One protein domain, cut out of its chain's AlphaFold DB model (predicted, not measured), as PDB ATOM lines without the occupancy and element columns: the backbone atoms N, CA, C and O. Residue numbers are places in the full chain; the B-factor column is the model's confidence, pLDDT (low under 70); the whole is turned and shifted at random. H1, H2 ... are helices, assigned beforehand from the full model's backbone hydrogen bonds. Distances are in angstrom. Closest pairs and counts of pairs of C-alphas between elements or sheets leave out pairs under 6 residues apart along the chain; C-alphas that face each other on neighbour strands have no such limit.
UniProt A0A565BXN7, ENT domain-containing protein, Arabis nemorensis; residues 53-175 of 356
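AT A GLANCE: This is residues 53 to 175 of the 356 residues of the protein "ENT domain-containing protein" of Arabis nemorensis (UniProt A0A565BXN7). What does the domain look like? Two helical hairpins, H1 with H2 and H4 with H5, form a four-helix bundle, and H6 and H7 pack on H4. H3, which follows a long loop of residues 93 to 104, touches no helix. What does it contain? The printed part has 123 residues with seven named helices, H1 to H7 in order, and no named strand: all helix. How large is it? It is compact and rounded, with a radius of gyration of the C-alphas of 13.9 A and spans of 41 by 32 by 29 A.

HOW THE PARTS SIT: How do the first helices stand? H1, residues 53 to 74, touches H2, residues 80 to 92, as a hairpin at a shallow tilt of 4 degrees; the closest C-alphas, Phe 64 and Arg 90, are 6.8 A apart. H3, residues 105 to 109, is apart from H1. What does the next helix touch? H4, residues 112 to 130, is the hub and touches H1, closest at C-alphas Gly 122 and Ala 63, 4.5 A. With residues 120 to 127 alone it touches H5, residues 136 to 148, closest at C-alphas Tyr 120 and Leu 145, 6.8 A. It also touches H6, residues 153 to 165, and H7, residues 167 to 173, at steep tilts of 42 and 51 degrees. How are the backbones? Every O i to N i+4 pair is within hydrogen-bond range except in H3, with 0 of 1, but 2 of 2 O i to N i+3.

IN THESE COORDINATES: Where do the helices begin and end? H1 begins at C-alpha 53, (-16.520, -17.831, -53.584), and H7 ends at C-alpha 173, (-27.463, -17.642, -56.350). Which are longest? H1 measures 31.9 A and H4 27.1 A from first to last C-alpha.

THE WHOLE: Is it continuous? The printed part has no cut, and the H2 to H3 link is long. Where is confidence low? Residues 95 to 109, 132 to 133, 168 and 171 to 175 have pLDDT under 70.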
ATOM      1  N   GLU A  53     -16.779 -16.753 -54.541       77.44
ATOM      2  CA  GLU A  53     -16.520 -17.831 -53.584       77.44
ATOM      3  C   GLU A  53     -15.885 -17.292 -52.294       77.44
ATOM      4  O   GLU A  53     -16.362 -17.600 -51.204       77.44
ATOM      5  N   GLN A  54     -14.892 -16.401 -52.405       81.94
ATOM      6  CA  GLN A  54     -14.275 -15.733 -51.250       81.94
ATOM      7  C   GLN A  54     -15.305 -14.901 -50.471       81.94
ATOM      8  O   GLN A  54     -15.336 -14.968 -49.247       81.94
ATOM      9  N   LYS A  55     -16.195 -14.183 -51.170       83.12
ATOM     10  CA  LYS A  55     -17.275 -13.387 -50.557       83.12
ATOM     11  C   LYS A  55     -18.333 -14.255 -49.865       83.12
ATOM     12  O   LYS A  55     -18.797 -13.905 -48.785       83.12
ATOM     13  N   ILE A  56     -18.690 -15.409 -50.435       82.56
ATOM     14  CA  ILE A  56     -19.596 -16.372 -49.786       82.56
ATOM     15  C   ILE A  56     -18.947 -16.952 -48.518       82.56
ATOM     16  O   ILE A  56     -19.601 -17.010 -47.477       82.56
ATOM     17  N   GLU A  57     -17.665 -17.324 -48.562       84.00
ATOM     18  CA  GLU A  57     -16.936 -17.819 -47.384       84.00
ATOM     19  C   GLU A  57     -16.701 -16.733 -46.317       84.00
ATOM     20  O   GLU A  57     -16.773 -17.024 -45.123       84.00
ATOM     21  N   GLU A  58     -16.509 -15.470 -46.704       85.25
ATOM     22  CA  GLU A  58     -16.479 -14.330 -45.779       85.25
ATOM     23  C   GLU A  58     -17.823 -14.166 -45.051       85.25
ATOM     24  O   GLU A  58     -17.856 -14.078 -43.823       85.25
ATOM     25  N   ILE A  59     -18.941 -14.199 -45.786       86.06
ATOM     26  CA  ILE A  59     -20.294 -14.087 -45.219       86.06
ATOM     27  C   ILE A  59     -20.596 -15.264 -44.280       86.06
ATOM     28  O   ILE A  59     -21.120 -15.045 -43.186       86.06
ATOM     29  N   LYS A  60     -20.213 -16.494 -44.647       88.44
ATOM     30  CA  LYS A  60     -20.296 -17.677 -43.771       88.44
ATOM     31  C   LYS A  60     -19.495 -17.491 -42.482       88.44
ATOM     32  O   LYS A  60     -20.048 -17.664 -41.395       88.44
ATOM     33  N   LYS A  61     -18.217 -17.099 -42.590       87.62
ATOM     34  CA  LYS A  61     -17.353 -16.814 -41.433       87.62
ATOM     35  C   LYS A  61     -17.993 -15.751 -40.539       87.62
ATOM     36  O   LYS A  61     -18.176 -15.998 -39.348       87.62
ATOM     37  N   LYS A  62     -18.398 -14.607 -41.102       87.25
ATOM     38  CA  LYS A  62     -19.037 -13.502 -40.369       87.25
ATOM     39  C   LYS A  62     -20.306 -13.960 -39.649       87.25
ATOM     40  O   LYS A  62     -20.412 -13.746 -38.447       87.25
ATOM     41  N   ALA A  63     -21.209 -14.664 -40.333       90.75
ATOM     42  CA  ALA A  63     -22.426 -15.216 -39.737       90.75
ATOM     43  C   ALA A  63     -22.130 -16.149 -38.549       90.75
ATOM     44  O   ALA A  63     -22.735 -16.007 -37.485       90.75
ATOM     45  N   PHE A  64     -21.164 -17.061 -38.699       91.25
ATOM     46  CA  PHE A  64     -20.743 -17.957 -37.624       91.25
ATOM     47  C   PHE A  64     -20.196 -17.189 -36.408       91.25
ATOM     48  O   PHE A  64     -20.636 -17.427 -35.279       91.25
ATOM     49  N   TYR A  65     -19.282 -16.237 -36.622       88.25
ATOM     50  CA  TYR A  65     -18.713 -15.435 -35.534       88.25
ATOM     51  C   TYR A  65     -19.753 -14.539 -34.857       88.25
ATOM     52  O   TYR A  65     -19.737 -14.448 -33.632       88.25
ATOM     53  N   SER A  66     -20.684 -13.927 -35.599       90.19
ATOM     54  CA  SER A  66     -21.757 -13.110 -35.019       90.19
ATOM     55  C   SER A  66     -22.635 -13.917 -34.058       90.19
ATOM     56  O   SER A  66     -22.959 -13.422 -32.980       90.19
ATOM     57  N   VAL A  67     -22.965 -15.175 -34.388       91.88
ATOM     58  CA  VAL A  67     -23.735 -16.065 -33.496       91.88
ATOM     59  C   VAL A  67     -22.958 -16.405 -32.226       91.88
ATOM     60  O   VAL A  67     -23.501 -16.298 -31.127       91.88
ATOM     61  N   VAL A  68     -21.678 -16.775 -32.356       89.44
ATOM     62  CA  VAL A  68     -20.818 -17.054 -31.194       89.44
ATOM     63  C   VAL A  68     -20.679 -15.807 -30.315       89.44
ATOM     64  O   VAL A  68     -20.874 -15.899 -29.105       89.44
ATOM     65  N   HIS A  69     -20.426 -14.643 -30.917       86.81
ATOM     66  CA  HIS A  69     -20.290 -13.369 -30.218       86.81
ATOM     67  C   HIS A  69     -21.562 -13.009 -29.437       86.81
ATOM     68  O   HIS A  69     -21.488 -12.786 -28.228       86.81
ATOM     69  N   ALA A  70     -22.731 -13.038 -30.088       89.56
ATOM     70  CA  ALA A  70     -24.015 -12.750 -29.450       89.56
ATOM     71  C   ALA A  70     -24.294 -13.677 -28.251       89.56
ATOM     72  O   ALA A  70     -24.734 -13.203 -27.203       89.56
ATOM     73  N   PHE A  71     -23.969 -14.974 -28.349       90.44
ATOM     74  CA  PHE A  71     -24.076 -15.885 -27.205       90.44
ATOM     75  C   PHE A  71     -23.075 -15.583 -26.081       90.44
ATOM     76  O   PHE A  71     -23.454 -15.719 -24.920       90.44
ATOM     77  N   THR A  72     -21.838 -15.176 -26.393       87.00
ATOM     78  CA  THR A  72     -20.821 -14.836 -25.374       87.00
ATOM     79  C   THR A  72     -21.052 -13.495 -24.674       87.00
ATOM     80  O   THR A  72     -20.620 -13.328 -23.536       87.00
ATOM     81  N   VAL A  73     -21.738 -12.547 -25.326       85.19
ATOM     82  CA  VAL A  73     -22.152 -11.273 -24.710       85.19
ATOM     83  C   VAL A  73     -23.369 -11.474 -23.800       85.19
ATOM     84  O   VAL A  73     -23.448 -10.848 -22.746       85.19
ATOM     85  N   ASP A  74     -24.290 -12.367 -24.171       78.19
ATOM     86  CA  ASP A  74     -25.449 -12.736 -23.347       78.19
ATOM     87  C   ASP A  74     -25.073 -13.608 -22.132       78.19
ATOM     88  O   ASP A  74     -25.634 -13.452 -21.049       78.19
ATOM     89  N   SER A  75     -24.109 -14.523 -22.288       80.12
ATOM     90  CA  SER A  75     -23.624 -15.384 -21.204       80.12
ATOM     91  C   SER A  75     -22.138 -15.706 -21.347       80.12
ATOM     92  O   SER A  75     -21.682 -16.173 -22.389       80.12
ATOM     93  N   SER A  76     -21.394 -15.581 -20.247       70.00
ATOM     94  CA  SER A  76     -19.977 -15.969 -20.165       70.00
ATOM     95  C   SER A  76     -19.731 -17.478 -20.322       70.00
ATOM     96  O   SER A  76     -18.585 -17.899 -20.480       70.00
ATOM     97  N   THR A  77     -20.785 -18.301 -20.306       75.06
ATOM     98  CA  THR A  77     -20.739 -19.733 -20.632       75.06
ATOM     99  C   THR A  77     -21.851 -20.119 -21.609       75.06
ATOM    100  O   THR A  77     -22.996 -19.675 -21.496       75.06
ATOM    101  N   LEU A  78     -21.531 -20.982 -22.578       80.12
ATOM    102  CA  LEU A  78     -22.533 -21.560 -23.476       80.12
ATOM    103  C   LEU A  78     -23.305 -22.671 -22.753       80.12
ATOM    104  O   LEU A  78     -22.708 -23.559 -22.145       80.12
ATOM    105  N   SER A  79     -24.636 -22.656 -22.862       87.81
ATOM    106  CA  SER A  79     -25.472 -23.787 -22.453       87.81
ATOM    107  C   SER A  79     -25.275 -24.985 -23.395       87.81
ATOM    108  O   SER A  79     -24.736 -24.853 -24.498       87.81
ATOM    109  N   GLN A  80     -25.748 -26.168 -22.991       86.94
ATOM    110  CA  GLN A  80     -25.738 -27.352 -23.859       86.94
ATOM    111  C   GLN A  80     -26.557 -27.123 -25.145       86.94
ATOM    112  O   GLN A  80     -26.116 -27.515 -26.225       86.94
ATOM    113  N   GLU A  81     -27.698 -26.427 -25.051       87.00
ATOM    114  CA  GLU A  81     -28.522 -26.050 -26.211       87.00
ATOM    115  C   GLU A  81     -27.748 -25.111 -27.154       87.00
ATOM    116  O   GLU A  81     -27.571 -25.440 -28.328       87.00
ATOM    117  N   ARG A  82     -27.166 -24.013 -26.641       90.31
ATOM    118  CA  ARG A  82     -26.340 -23.079 -27.438       90.31
ATOM    119  C   ARG A  82     -25.142 -23.759 -28.086       90.31
ATOM    120  O   ARG A  82     -24.845 -23.499 -29.248       90.31
ATOM    121  N   THR A  83     -24.481 -24.663 -27.366       89.00
ATOM    122  CA  THR A  83     -23.357 -25.447 -27.896       89.00
ATOM    123  C   THR A  83     -23.807 -26.300 -29.085       89.00
ATOM    124  O   THR A  83     -23.185 -26.245 -30.142       89.00
ATOM    125  N   SER A  84     -24.944 -26.995 -28.969       87.81
ATOM    126  CA  SER A  84     -25.518 -27.786 -30.065       87.81
ATOM    127  C   SER A  84     -25.948 -26.935 -31.271       87.81
ATOM    128  O   SER A  84     -25.831 -27.387 -32.412       87.81
ATOM    129  N   ILE A  85     -26.434 -25.706 -31.056       89.62
ATOM    130  CA  ILE A  85     -26.728 -24.749 -32.140       89.62
ATOM    131  C   ILE A  85     -25.433 -24.354 -32.865       89.62
ATOM    132  O   ILE A  85     -25.356 -24.471 -34.087       89.62
ATOM    133  N   VAL A  86     -24.397 -23.944 -32.123       89.25
ATOM    134  CA  VAL A  86     -23.092 -23.540 -32.680       89.25
ATOM    135  C   VAL A  86     -22.417 -24.691 -33.433       89.25
ATOM    136  O   VAL A  86     -21.822 -24.467 -34.484       89.25
ATOM    137  N   GLU A  87     -22.512 -25.929 -32.946       87.44
ATOM    138  CA  GLU A  87     -21.944 -27.096 -33.633       87.44
ATOM    139  C   GLU A  87     -22.674 -27.431 -34.938       87.44
ATOM    140  O   GLU A  87     -22.014 -27.637 -35.958       87.44
ATOM    141  N   ARG A  88     -24.014 -27.415 -34.947       87.50
ATOM    142  CA  ARG A  88     -24.800 -27.614 -36.178       87.50
ATOM    143  C   ARG A  88     -24.545 -26.500 -37.196       87.50
ATOM    144  O   ARG A  88     -24.298 -26.802 -38.360       87.50
ATOM    145  N   LEU A  89     -24.498 -25.240 -36.754       89.31
ATOM    146  CA  LEU A  89     -24.179 -24.092 -37.608       89.31
ATOM    147  C   LEU A  89     -22.771 -24.189 -38.219       89.31
ATOM    148  O   LEU A  89     -22.616 -23.953 -39.415       89.31
ATOM    149  N   ARG A  90     -21.754 -24.575 -37.432       87.12
ATOM    150  CA  ARG A  90     -20.378 -24.762 -37.929       87.12
ATOM    151  C   ARG A  90     -20.321 -25.785 -39.064       87.12
ATOM    152  O   ARG A  90     -19.639 -25.554 -40.059       87.12
ATOM    153  N   ASN A  91     -21.036 -26.897 -38.898       85.25
ATOM    154  CA  ASN A  91     -21.077 -27.981 -39.874       85.25
ATOM    155  C   ASN A  91     -21.841 -27.567 -41.143       85.25
ATOM    156  O   ASN A  91     -21.352 -27.804 -42.243       85.25
ATOM    157  N   GLU A  92     -22.997 -26.904 -41.008       84.94
ATOM    158  CA  GLU A  92     -23.820 -26.462 -42.148       84.94
ATOM    159  C   GLU A  92     -23.142 -25.362 -42.986       84.94
ATOM    160  O   GLU A  92     -23.319 -25.333 -44.202       84.94
ATOM    161  N   LEU A  93     -22.353 -24.479 -42.359       84.94
ATOM    162  CA  LEU A  93     -21.579 -23.430 -43.043       84.94
ATOM    163  C   LEU A  93     -20.175 -23.887 -43.495       84.94
ATOM    164  O   LEU A  93     -19.448 -23.090 -44.085       84.94
ATOM    165  N   ASN A  94     -19.774 -25.135 -43.213       81.06
ATOM    166  CA  ASN A  94     -18.433 -25.688 -43.472       81.06
ATOM    167  C   ASN A  94     -17.267 -24.826 -42.919       81.06
ATOM    168  O   ASN A  94     -16.175 -24.774 -43.484       81.06
ATOM    169  N   THR A  95     -17.487 -24.105 -41.815       69.94
ATOM    170  CA  THR A  95     -16.516 -23.120 -41.317       69.94
ATOM    171  C   THR A  95     -15.406 -23.793 -40.503       69.94
ATOM    172  O   THR A  95     -15.650 -24.374 -39.441       69.94
ATOM    173  N   ALA A  96     -14.166 -23.705 -40.995       55.62
ATOM    174  CA  ALA A  96     -12.978 -24.242 -40.328       55.62
ATOM    175  C   ALA A  96     -12.728 -23.604 -38.943       55.62
ATOM    176  O   ALA A  96     -13.193 -22.504 -38.653       55.62
ATOM    177  N   ARG A  97     -11.947 -24.282 -38.085       53.94
ATOM    178  CA  ARG A  97     -11.627 -23.868 -36.696       53.94
ATOM    179  C   ARG A  97     -10.675 -22.661 -36.574       53.94
ATOM    180  O   ARG A  97      -9.927 -22.561 -35.602       53.94
ATOM    181  N   GLU A  98     -10.690 -21.742 -37.527       49.09
ATOM    182  CA  GLU A  98     -10.114 -20.422 -37.291       49.09
ATOM    183  C   GLU A  98     -10.969 -19.715 -36.224       49.09
ATOM    184  O   GLU A  98     -12.192 -19.843 -36.201       49.09
ATOM    185  N   ILE A  99     -10.315 -19.052 -35.270       50.44
ATOM    186  CA  ILE A  99     -10.960 -18.373 -34.125       50.44
ATOM    187  C   ILE A  99     -10.644 -16.861 -34.162       50.44
ATOM    188  O   ILE A  99     -10.958 -16.110 -33.246       50.44
ATOM    189  N   GLN A 100      -9.995 -16.400 -35.234       48.16
ATOM    190  CA  GLN A 100      -9.338 -15.098 -35.318       48.16
ATOM    191  C   GLN A 100      -9.723 -14.363 -36.607       48.16
ATOM    192  O   GLN A 100      -8.920 -14.209 -37.521       48.16
ATOM    193  N   ILE A 101     -10.955 -13.854 -36.638       47.34
ATOM    194  CA  ILE A 101     -11.199 -12.526 -37.214       47.34
ATOM    195  C   ILE A 101     -11.180 -11.544 -36.029       47.34
ATOM    196  O   ILE A 101     -11.787 -11.858 -35.000       47.34
ATOM    197  N   PRO A 102     -10.488 -10.392 -36.109       47.59
ATOM    198  CA  PRO A 102     -10.574  -9.377 -35.067       47.59
ATOM    199  C   PRO A 102     -12.022  -8.899 -34.935       47.59
ATOM    200  O   PRO A 102     -12.602  -8.412 -35.903       47.59
ATOM    201  N   ILE A 103     -12.611  -9.020 -33.744       53.09
ATOM    202  CA  ILE A 103     -13.895  -8.376 -33.456       53.09
ATOM    203  C   ILE A 103     -13.637  -6.870 -33.507       53.09
ATOM    204  O   ILE A 103     -12.915  -6.334 -32.667       53.09
ATOM    205  N   GLU A 104     -14.182  -6.195 -34.516       52.12
ATOM    206  CA  GLU A 104     -14.000  -4.756 -34.680       52.12
ATOM    207  C   GLU A 104     -14.520  -4.022 -33.440       52.12
ATOM    208  O   GLU A 104     -15.635  -4.283 -32.980       52.12
ATOM    209  N   ASN A 105     -13.743  -3.070 -32.913       44.88
ATOM    210  CA  ASN A 105     -14.071  -2.365 -31.665       44.88
ATOM    211  C   ASN A 105     -15.433  -1.640 -31.705       44.88
ATOM    212  O   ASN A 105     -16.015  -1.368 -30.658       44.88
ATOM    213  N   ASN A 106     -15.972  -1.367 -32.899       50.97
ATOM    214  CA  ASN A 106     -17.309  -0.802 -33.093       50.97
ATOM    215  C   ASN A 106     -18.431  -1.731 -32.569       50.97
ATOM    216  O   ASN A 106     -19.472  -1.274 -32.101       50.97
ATOM    217  N   THR A 107     -18.193  -3.048 -32.550       52.22
ATOM    218  CA  THR A 107     -19.125  -4.066 -32.022       52.22
ATOM    219  C   THR A 107     -19.446  -3.858 -30.535       52.22
ATOM    220  O   THR A 107     -20.523  -4.234 -30.080       52.22
ATOM    221  N   ILE A 108     -18.549  -3.203 -29.785       56.78
ATOM    222  CA  ILE A 108     -18.673  -2.935 -28.341       56.78
ATOM    223  C   ILE A 108     -19.794  -1.914 -28.036       56.78
ATOM    224  O   ILE A 108     -20.252  -1.830 -26.899       56.78
ATOM    225  N   GLN A 109     -20.269  -1.152 -29.034       59.28
ATOM    226  CA  GLN A 109     -21.325  -0.140 -28.859       59.28
ATOM    227  C   GLN A 109     -22.742  -0.613 -29.236       59.28
ATOM    228  O   GLN A 109     -23.708   0.104 -28.977       59.28
ATOM    229  N   LYS A 110     -22.899  -1.802 -29.838       78.94
ATOM    230  CA  LYS A 110     -24.213  -2.339 -30.238       78.94
ATOM    231  C   LYS A 110     -24.964  -2.919 -29.036       78.94
ATOM    232  O   LYS A 110     -24.355  -3.515 -28.149       78.94
ATOM    233  N   SER A 111     -26.296  -2.792 -29.008       88.50
ATOM    234  CA  SER A 111     -27.087  -3.451 -27.963       88.50
ATOM    235  C   SER A 111     -27.113  -4.966 -28.177       88.50
ATOM    236  O   SER A 111     -27.000  -5.451 -29.305       88.50
ATOM    237  N   LEU A 112     -27.316  -5.733 -27.103       88.50
ATOM    238  CA  LEU A 112     -27.422  -7.191 -27.184       88.50
ATOM    239  C   LEU A 112     -28.514  -7.647 -28.169       88.50
ATOM    240  O   LEU A 112     -28.304  -8.590 -28.926       88.50
ATOM    241  N   VAL A 113     -29.654  -6.951 -28.206       89.62
ATOM    242  CA  VAL A 113     -30.764  -7.268 -29.118       89.62
ATOM    243  C   VAL A 113     -30.368  -7.024 -30.578       89.62
ATOM    244  O   VAL A 113     -30.781  -7.778 -31.458       89.62
ATOM    245  N   ASP A 114     -29.536  -6.018 -30.845       89.19
ATOM    246  CA  ASP A 114     -29.035  -5.742 -32.195       89.19
ATOM    247  C   ASP A 114     -27.984  -6.774 -32.615       89.19
ATOM    248  O   ASP A 114     -28.052  -7.274 -33.732       89.19
ATOM    249  N   LEU A 115     -27.091  -7.188 -31.706       90.81
ATOM    250  CA  LEU A 115     -26.130  -8.275 -31.949       90.81
ATOM    251  C   LEU A 115     -26.830  -9.610 -32.254       90.81
ATOM    252  O   LEU A 115     -26.435 -10.316 -33.179       90.81
ATOM    253  N   GLN A 116     -27.891  -9.943 -31.512       93.50
ATOM    254  CA  GLN A 116     -28.725 -11.127 -31.759       93.50
ATOM    255  C   GLN A 116     -29.425 -11.052 -33.127       93.50
ATOM    256  O   GLN A 116     -29.427 -12.022 -33.887       93.50
ATOM    257  N   ARG A 117     -29.983  -9.889 -33.483       92.31
ATOM    258  CA  ARG A 117     -30.635  -9.654 -34.784       92.31
ATOM    259  C   ARG A 117     -29.658  -9.705 -35.955       92.31
ATOM    260  O   ARG A 117     -29.967 -10.338 -36.958       92.31
ATOM    261  N   GLU A 118     -28.490  -9.085 -35.823       91.31
ATOM    262  CA  GLU A 118     -27.420  -9.084 -36.825       91.31
ATOM    263  C   GLU A 118     -26.870 -10.497 -37.052       91.31
ATOM    264  O   GLU A 118     -26.723 -10.926 -38.196       91.31
ATOM    265  N   ALA A 119     -26.653 -11.262 -35.978       93.31
ATOM    266  CA  ALA A 119     -26.268 -12.666 -36.065       93.31
ATOM    267  C   ALA A 119     -27.342 -13.524 -36.754       93.31
ATOM    268  O   ALA A 119     -27.029 -14.322 -37.638       93.31
ATOM    269  N   TYR A 120     -28.614 -13.333 -36.394       94.44
ATOM    270  CA  TYR A 120     -29.735 -14.043 -37.005       94.44
ATOM    271  C   TYR A 120     -29.881 -13.721 -38.500       94.44
ATOM    272  O   TYR A 120     -30.010 -14.630 -39.324       94.44
ATOM    273  N   TYR A 121     -29.810 -12.439 -38.863       91.94
ATOM    274  CA  TYR A 121     -29.805 -11.978 -40.250       91.94
ATOM    275  C   TYR A 121     -28.626 -12.577 -41.027       91.94
ATOM    276  O   TYR A 121     -28.828 -13.156 -42.093       91.94
ATOM    277  N   GLY A 122     -27.418 -12.536 -40.455       91.19
ATOM    278  CA  GLY A 122     -26.203 -13.094 -41.047       91.19
ATOM    279  C   GLY A 122     -26.314 -14.584 -41.380       91.19
ATOM    280  O   GLY A 122     -25.913 -14.990 -42.466       91.19
ATOM    281  N   VAL A 123     -26.913 -15.401 -40.504       92.31
ATOM    282  CA  VAL A 123     -27.139 -16.836 -40.775       92.31
ATOM    283  C   VAL A 123     -28.104 -17.051 -41.942       92.31
ATOM    284  O   VAL A 123     -27.811 -17.841 -42.841       92.31
ATOM    285  N   ASN A 124     -29.226 -16.324 -41.971       89.06
ATOM    286  CA  ASN A 124     -30.185 -16.412 -43.076       89.06
ATOM    287  C   ASN A 124     -29.551 -15.943 -44.401       89.06
ATOM    288  O   ASN A 124     -29.736 -16.588 -45.434       89.06
ATOM    289  N   LEU A 125     -28.743 -14.878 -44.365       88.94
ATOM    290  CA  LEU A 125     -27.989 -14.363 -45.508       88.94
ATOM    291  C   LEU A 125     -26.955 -15.381 -46.018       88.94
ATOM    292  O   LEU A 125     -26.909 -15.645 -47.217       88.94
ATOM    293  N   ALA A 126     -26.169 -15.993 -45.127       88.19
ATOM    294  CA  ALA A 126     -25.149 -16.980 -45.484       88.19
ATOM    295  C   ALA A 126     -25.753 -18.230 -46.141       88.19
ATOM    296  O   ALA A 126     -25.280 -18.665 -47.193       88.19
ATOM    297  N   PHE A 127     -26.839 -18.771 -45.574       87.62
ATOM    298  CA  PHE A 127     -27.566 -19.881 -46.189       87.62
ATOM    299  C   PHE A 127     -28.090 -19.500 -47.581       87.62
ATOM    300  O   PHE A 127     -27.841 -20.222 -48.545       87.62
ATOM    301  N   SER A 128     -28.750 -18.344 -47.680       83.00
ATOM    302  CA  SER A 128     -29.357 -17.799 -48.899       83.00
ATOM    303  C   SER A 128     -28.360 -17.511 -50.034       83.00
ATOM    304  O   SER A 128     -28.700 -17.683 -51.208       83.00
ATOM    305  N   ALA A 129     -27.140 -17.087 -49.686       81.88
ATOM    306  CA  ALA A 129     -26.051 -16.793 -50.615       81.88
ATOM    307  C   ALA A 129     -25.366 -18.060 -51.153       81.88
ATOM    308  O   ALA A 129     -25.007 -18.117 -52.326       81.88
ATOM    309  N   GLU A 130     -25.187 -19.088 -50.316       79.94
ATOM    310  CA  GLU A 130     -24.504 -20.323 -50.716       79.94
ATOM    311  C   GLU A 130     -25.354 -21.206 -51.642       79.94
ATOM    312  O   GLU A 130     -24.837 -21.791 -52.602       79.94
ATOM    313  N   THR A 131     -26.636 -21.375 -51.315       75.94
ATOM    314  CA  THR A 131     -27.595 -22.151 -52.108       75.94
ATOM    315  C   THR A 131     -29.016 -21.818 -51.659       75.94
ATOM    316  O   THR A 131     -29.289 -21.831 -50.461       75.94
ATOM    317  N   PRO A 132     -29.969 -21.606 -52.583       67.50
ATOM    318  CA  PRO A 132     -31.362 -21.406 -52.199       67.50
ATOM    319  C   PRO A 132     -32.027 -22.695 -51.680       67.50
ATOM    320  O   PRO A 132     -33.163 -22.644 -51.231       67.50
ATOM    321  N   ALA A 133     -31.351 -23.855 -51.741       69.12
ATOM    322  CA  ALA A 133     -31.882 -25.129 -51.254       69.12
ATOM    323  C   ALA A 133     -32.142 -25.112 -49.738       69.12
ATOM    324  O   ALA A 133     -31.257 -24.794 -48.939       69.12
ATOM    325  N   ILE A 134     -33.343 -25.535 -49.346       70.69
ATOM    326  CA  ILE A 134     -33.784 -25.559 -47.954       70.69
ATOM    327  C   ILE A 134     -33.513 -26.953 -47.382       70.69
ATOM    328  O   ILE A 134     -34.264 -27.896 -47.630       70.69
ATOM    329  N   SER A 135     -32.422 -27.095 -46.621       73.69
ATOM    330  CA  SER A 135     -32.111 -28.328 -45.887       73.69
ATOM    331  C   SER A 135     -32.850 -28.367 -44.545       73.69
ATOM    332  O   SER A 135     -33.022 -27.340 -43.882       73.69
ATOM    333  N   SER A 136     -33.230 -29.561 -44.082       71.56
ATOM    334  CA  SER A 136     -33.858 -29.738 -42.763       71.56
ATOM    335  C   SER A 136     -32.943 -29.296 -41.606       71.56
ATOM    336  O   SER A 136     -33.417 -28.921 -40.537       71.56
ATOM    337  N   SER A 137     -31.624 -29.290 -41.840       79.31
ATOM    338  CA  SER A 137     -30.597 -28.745 -40.942       79.31
ATOM    339  C   SER A 137     -30.692 -27.216 -40.825       79.31
ATOM    340  O   SER A 137     -30.842 -26.701 -39.716       79.31
ATOM    341  N   ARG A 138     -30.732 -26.486 -41.955       83.31
ATOM    342  CA  ARG A 138     -30.956 -25.022 -41.994       83.31
ATOM    343  C   ARG A 138     -32.262 -24.640 -41.312       83.31
ATOM    344  O   ARG A 138     -32.267 -23.737 -40.481       83.31
ATOM    345  N   ILE A 139     -33.330 -25.383 -41.616       79.56
ATOM    346  CA  ILE A 139     -34.647 -25.278 -40.976       79.56
ATOM    347  C   ILE A 139     -34.507 -25.290 -39.442       79.56
ATOM    348  O   ILE A 139     -34.947 -24.340 -38.795       79.56
ATOM    349  N   MET A 140     -33.843 -26.292 -38.847       80.38
ATOM    350  CA  MET A 140     -33.660 -26.356 -37.387       80.38
ATOM    351  C   MET A 140     -32.755 -25.252 -36.829       80.38
ATOM    352  O   MET A 140     -33.044 -24.705 -35.770       80.38
ATOM    353  N   ILE A 141     -31.672 -24.896 -37.522       87.69
ATOM    354  CA  ILE A 141     -30.750 -23.847 -37.061       87.69
ATOM    355  C   ILE A 141     -31.467 -22.487 -36.994       87.69
ATOM    356  O   ILE A 141     -31.329 -21.766 -36.006       87.69
ATOM    357  N   VAL A 142     -32.279 -22.154 -38.004       87.69
ATOM    358  CA  VAL A 142     -33.075 -20.915 -38.021       87.69
ATOM    359  C   VAL A 142     -34.144 -20.922 -36.921       87.69
ATOM    360  O   VAL A 142     -34.358 -19.883 -36.298       87.69
ATOM    361  N   GLN A 143     -34.775 -22.063 -36.624       82.69
ATOM    362  CA  GLN A 143     -35.714 -22.190 -35.497       82.69
ATOM    363  C   GLN A 143     -35.058 -21.974 -34.144       82.69
ATOM    364  O   GLN A 143     -35.566 -21.196 -33.341       82.69
ATOM    365  N   ASP A 144     -33.958 -22.677 -33.880       88.69
ATOM    366  CA  ASP A 144     -33.341 -22.664 -32.562       88.69
ATOM    367  C   ASP A 144     -32.815 -21.258 -32.242       88.69
ATOM    368  O   ASP A 144     -33.039 -20.765 -31.142       88.69
ATOM    369  N   LEU A 145     -32.241 -20.549 -33.225       91.75
ATOM    370  CA  LEU A 145     -31.868 -19.135 -33.080       91.75
ATOM    371  C   LEU A 145     -33.091 -18.206 -32.928       91.75
ATOM    372  O   LEU A 145     -33.073 -17.293 -32.103       91.75
ATOM    373  N   LYS A 146     -34.177 -18.445 -33.680       88.69
ATOM    374  CA  LYS A 146     -35.439 -17.684 -33.575       88.69
ATOM    375  C   LYS A 146     -36.074 -17.828 -32.187       88.69
ATOM    376  O   LYS A 146     -36.556 -16.839 -31.640       88.69
ATOM    377  N   LYS A 147     -36.050 -19.037 -31.615       87.19
ATOM    378  CA  LYS A 147     -36.486 -19.364 -30.248       87.19
ATOM    379  C   LYS A 147     -35.588 -18.679 -29.218       87.19
ATOM    380  O   LYS A 147     -36.090 -17.937 -28.379       87.19
ATOM    381  N   GLU A 148     -34.282 -18.918 -29.299       91.44
ATOM    382  CA  GLU A 148     -33.284 -18.492 -28.310       91.44
ATOM    383  C   GLU A 148     -33.190 -16.964 -28.176       91.44
ATOM    384  O   GLU A 148     -32.964 -16.453 -27.083       91.44
ATOM    385  N   TRP A 149     -33.426 -16.226 -29.266       92.62
ATOM    386  CA  TRP A 149     -33.435 -14.756 -29.284       92.62
ATOM    387  C   TRP A 149     -34.831 -14.139 -29.461       92.62
ATOM    388  O   TRP A 149     -34.950 -12.943 -29.724       92.62
ATOM    389  N   ASN A 150     -35.897 -14.937 -29.306       88.81
ATOM    390  CA  ASN A 150     -37.297 -14.499 -29.370       88.81
ATOM    391  C   ASN A 150     -37.622 -13.625 -30.609       88.81
ATOM    392  O   ASN A 150     -38.298 -12.594 -30.522       88.81
ATOM    393  N   ILE A 151     -37.108 -14.021 -31.777       85.62
ATOM    394  CA  ILE A 151     -37.308 -13.303 -33.040       85.62
ATOM    395  C   ILE A 151     -38.756 -13.510 -33.500       85.62
ATOM    396  O   ILE A 151     -39.175 -14.622 -33.830       85.62
ATOM    397  N   SER A 152     -39.541 -12.431 -33.519       82.50
ATOM    398  CA  SER A 152     -40.954 -12.501 -33.897       82.50
ATOM    399  C   SER A 152     -41.137 -12.793 -35.398       82.50
ATOM    400  O   SER A 152     -40.285 -12.403 -36.200       82.50
ATOM    401  N   PRO A 153     -42.269 -13.400 -35.816       76.69
ATOM    402  CA  PRO A 153     -42.553 -13.670 -37.230       76.69
ATOM    403  C   PRO A 153     -42.478 -12.430 -38.133       76.69
ATOM    404  O   PRO A 153     -42.060 -12.527 -39.281       76.69
ATOM    405  N   VAL A 154     -42.816 -11.247 -37.603       78.06
ATOM    406  CA  VAL A 154     -42.735  -9.964 -38.329       78.06
ATOM    407  C   VAL A 154     -41.283  -9.573 -38.627       78.06
ATOM    408  O   VAL A 154     -40.984  -9.121 -39.727       78.06
ATOM    409  N   ILE A 155     -40.371  -9.770 -37.666       83.38
ATOM    410  CA  ILE A 155     -38.938  -9.494 -37.852       83.38
ATOM    411  C   ILE A 155     -38.296 -10.555 -38.755       83.38
ATOM    412  O   ILE A 155     -37.500 -10.212 -39.624       83.38
ATOM    413  N   HIS A 156     -38.675 -11.827 -38.594       84.56
ATOM    414  CA  HIS A 156     -38.233 -12.908 -39.478       84.56
ATOM    415  C   HIS A 156     -38.638 -12.649 -40.939       84.56
ATOM    416  O   HIS A 156     -37.770 -12.667 -41.806       84.56
ATOM    417  N   GLY A 157     -39.913 -12.328 -41.199       77.25
ATOM    418  CA  GLY A 157     -40.402 -11.976 -42.537       77.25
ATOM    419  C   GLY A 157     -39.624 -10.810 -43.146       77.25
ATOM    420  O   GLY A 157     -39.009 -10.976 -44.192       77.25
ATOM    421  N   ALA A 158     -39.519  -9.681 -42.434       82.50
ATOM    422  CA  ALA A 158     -38.782  -8.508 -42.914       82.50
ATOM    423  C   ALA A 158     -37.309  -8.803 -43.276       82.50
ATOM    424  O   ALA A 158     -36.785  -8.245 -44.240       82.50
ATOM    425  N   PHE A 159     -36.637  -9.697 -42.540       87.50
ATOM    426  CA  PHE A 159     -35.284 -10.143 -42.880       87.50
ATOM    427  C   PHE A 159     -35.244 -11.044 -44.118       87.50
ATOM    428  O   PHE A 159     -34.388 -10.843 -44.977       87.50
ATOM    429  N   VAL A 160     -36.150 -12.020 -44.230       82.19
ATOM    430  CA  VAL A 160     -36.209 -12.927 -45.387       82.19
ATOM    431  C   VAL A 160     -36.588 -12.164 -46.662       82.19
ATOM    432  O   VAL A 160     -35.971 -12.380 -47.703       82.19
ATOM    433  N   ASP A 161     -37.523 -11.219 -46.577       78.88
ATOM    434  CA  ASP A 161     -37.950 -10.362 -47.688       78.88
ATOM    435  C   ASP A 161     -36.815  -9.422 -48.139       78.88
ATOM    436  O   ASP A 161     -36.561  -9.281 -49.338       78.88
ATOM    437  N   GLY A 162     -36.050  -8.854 -47.197       83.12
ATOM    438  CA  GLY A 162     -34.824  -8.101 -47.493       83.12
ATOM    439  C   GLY A 162     -33.774  -8.957 -48.214       83.12
ATOM    440  O   GLY A 162     -33.325  -8.619 -49.307       83.12
ATOM    441  N   ILE A 163     -33.454 -10.132 -47.666       84.81
ATOM    442  CA  ILE A 163     -32.492 -11.081 -48.257       84.81
ATOM    443  C   ILE A 163     -32.948 -11.581 -49.644       84.81
ATOM    444  O   ILE A 163     -32.114 -11.854 -50.507       84.81
ATOM    445  N   ASN A 164     -34.257 -11.705 -49.878       75.62
ATOM    446  CA  ASN A 164     -34.824 -12.109 -51.167       75.62
ATOM    447  C   ASN A 164     -34.959 -10.961 -52.174       75.62
ATOM    448  O   ASN A 164     -35.041 -11.232 -53.374       75.62
ATOM    449  N   THR A 165     -34.975  -9.700 -51.742       75.94
ATOM    450  CA  THR A 165     -34.961  -8.539 -52.647       75.94
ATOM    451  C   THR A 165     -33.539  -8.156 -53.066       75.94
ATOM    452  O   THR A 165     -33.354  -7.815 -54.239       75.94
ATOM    453  N   GLU A 166     -32.560  -8.332 -52.172       77.81
ATOM    454  CA  GLU A 166     -31.133  -8.000 -52.314       77.81
ATOM    455  C   GLU A 166     -30.495  -8.452 -53.657       77.81
ATOM    456  O   GLU A 166     -30.353  -9.657 -53.921       77.81
ATOM    457  N   PRO A 167     -30.071  -7.507 -54.525       70.38
ATOM    458  CA  PRO A 167     -29.458  -7.815 -55.819       70.38
ATOM    459  C   PRO A 167     -28.182  -8.663 -55.745       70.38
ATOM    460  O   PRO A 167     -27.967  -9.509 -56.620       70.38
ATOM    461  N   LEU A 168     -27.338  -8.480 -54.723       69.81
ATOM    462  CA  LEU A 168     -26.104  -9.255 -54.558       69.81
ATOM    463  C   LEU A 168     -26.401 -10.732 -54.281       69.81
ATOM    464  O   LEU A 168     -25.806 -11.603 -54.912       69.81
ATOM    465  N   VAL A 169     -27.390 -11.022 -53.431       71.69
ATOM    466  CA  VAL A 169     -27.839 -12.391 -53.130       71.69
ATOM    467  C   VAL A 169     -28.411 -13.067 -54.374       71.69
ATOM    468  O   VAL A 169     -28.048 -14.204 -54.677       71.69
ATOM    469  N   LYS A 170     -29.243 -12.361 -55.153       70.38
ATOM    470  CA  LYS A 170     -29.735 -12.858 -56.453       70.38
ATOM    471  C   LYS A 170     -28.587 -13.168 -57.414       70.38
ATOM    472  O   LYS A 170     -28.617 -14.198 -58.083       70.38
ATOM    473  N   ARG A 171     -27.558 -12.314 -57.452       66.25
ATOM    474  CA  ARG A 171     -26.361 -12.526 -58.276       66.25
ATOM    475  C   ARG A 171     -25.590 -13.770 -57.832       66.25
ATOM    476  O   ARG A 171     -25.289 -14.596 -58.682       66.25
ATOM    477  N   TRP A 172     -25.323 -13.939 -56.535       69.62
ATOM    478  CA  TRP A 172     -24.585 -15.091 -55.990       69.62
ATOM    479  C   TRP A 172     -25.302 -16.422 -56.226       69.62
ATOM    480  O   TRP A 172     -24.668 -17.374 -56.677       69.62
ATOM    481  N   ARG A 173     -26.628 -16.469 -56.025       66.25
ATOM    482  CA  ARG A 173     -27.463 -17.642 -56.350       66.25
ATOM    483  C   ARG A 173     -27.340 -18.077 -57.815       66.25
ATOM    484  O   ARG A 173     -27.481 -19.264 -58.087       66.25
ATOM    485  N   ASN A 174     -27.094 -17.124 -58.719       62.03
ATOM    486  CA  ASN A 174     -27.073 -17.311 -60.170       62.03
ATOM    487  C   ASN A 174     -25.660 -17.436 -60.777       62.03
ATOM    488  O   ASN A 174     -25.549 -17.592 -61.990       62.03
ATOM    489  N   VAL A 175     -24.581 -17.390 -59.983       59.41
ATOM    490  CA  VAL A 175     -23.235 -17.711 -60.490       59.41
ATOM    491  C   VAL A 175     -23.157 -19.221 -60.754       59.41
ATOM    492  O   VAL A 175     -23.369 -20.002 -59.820       59.41
TER     493      VAL A 175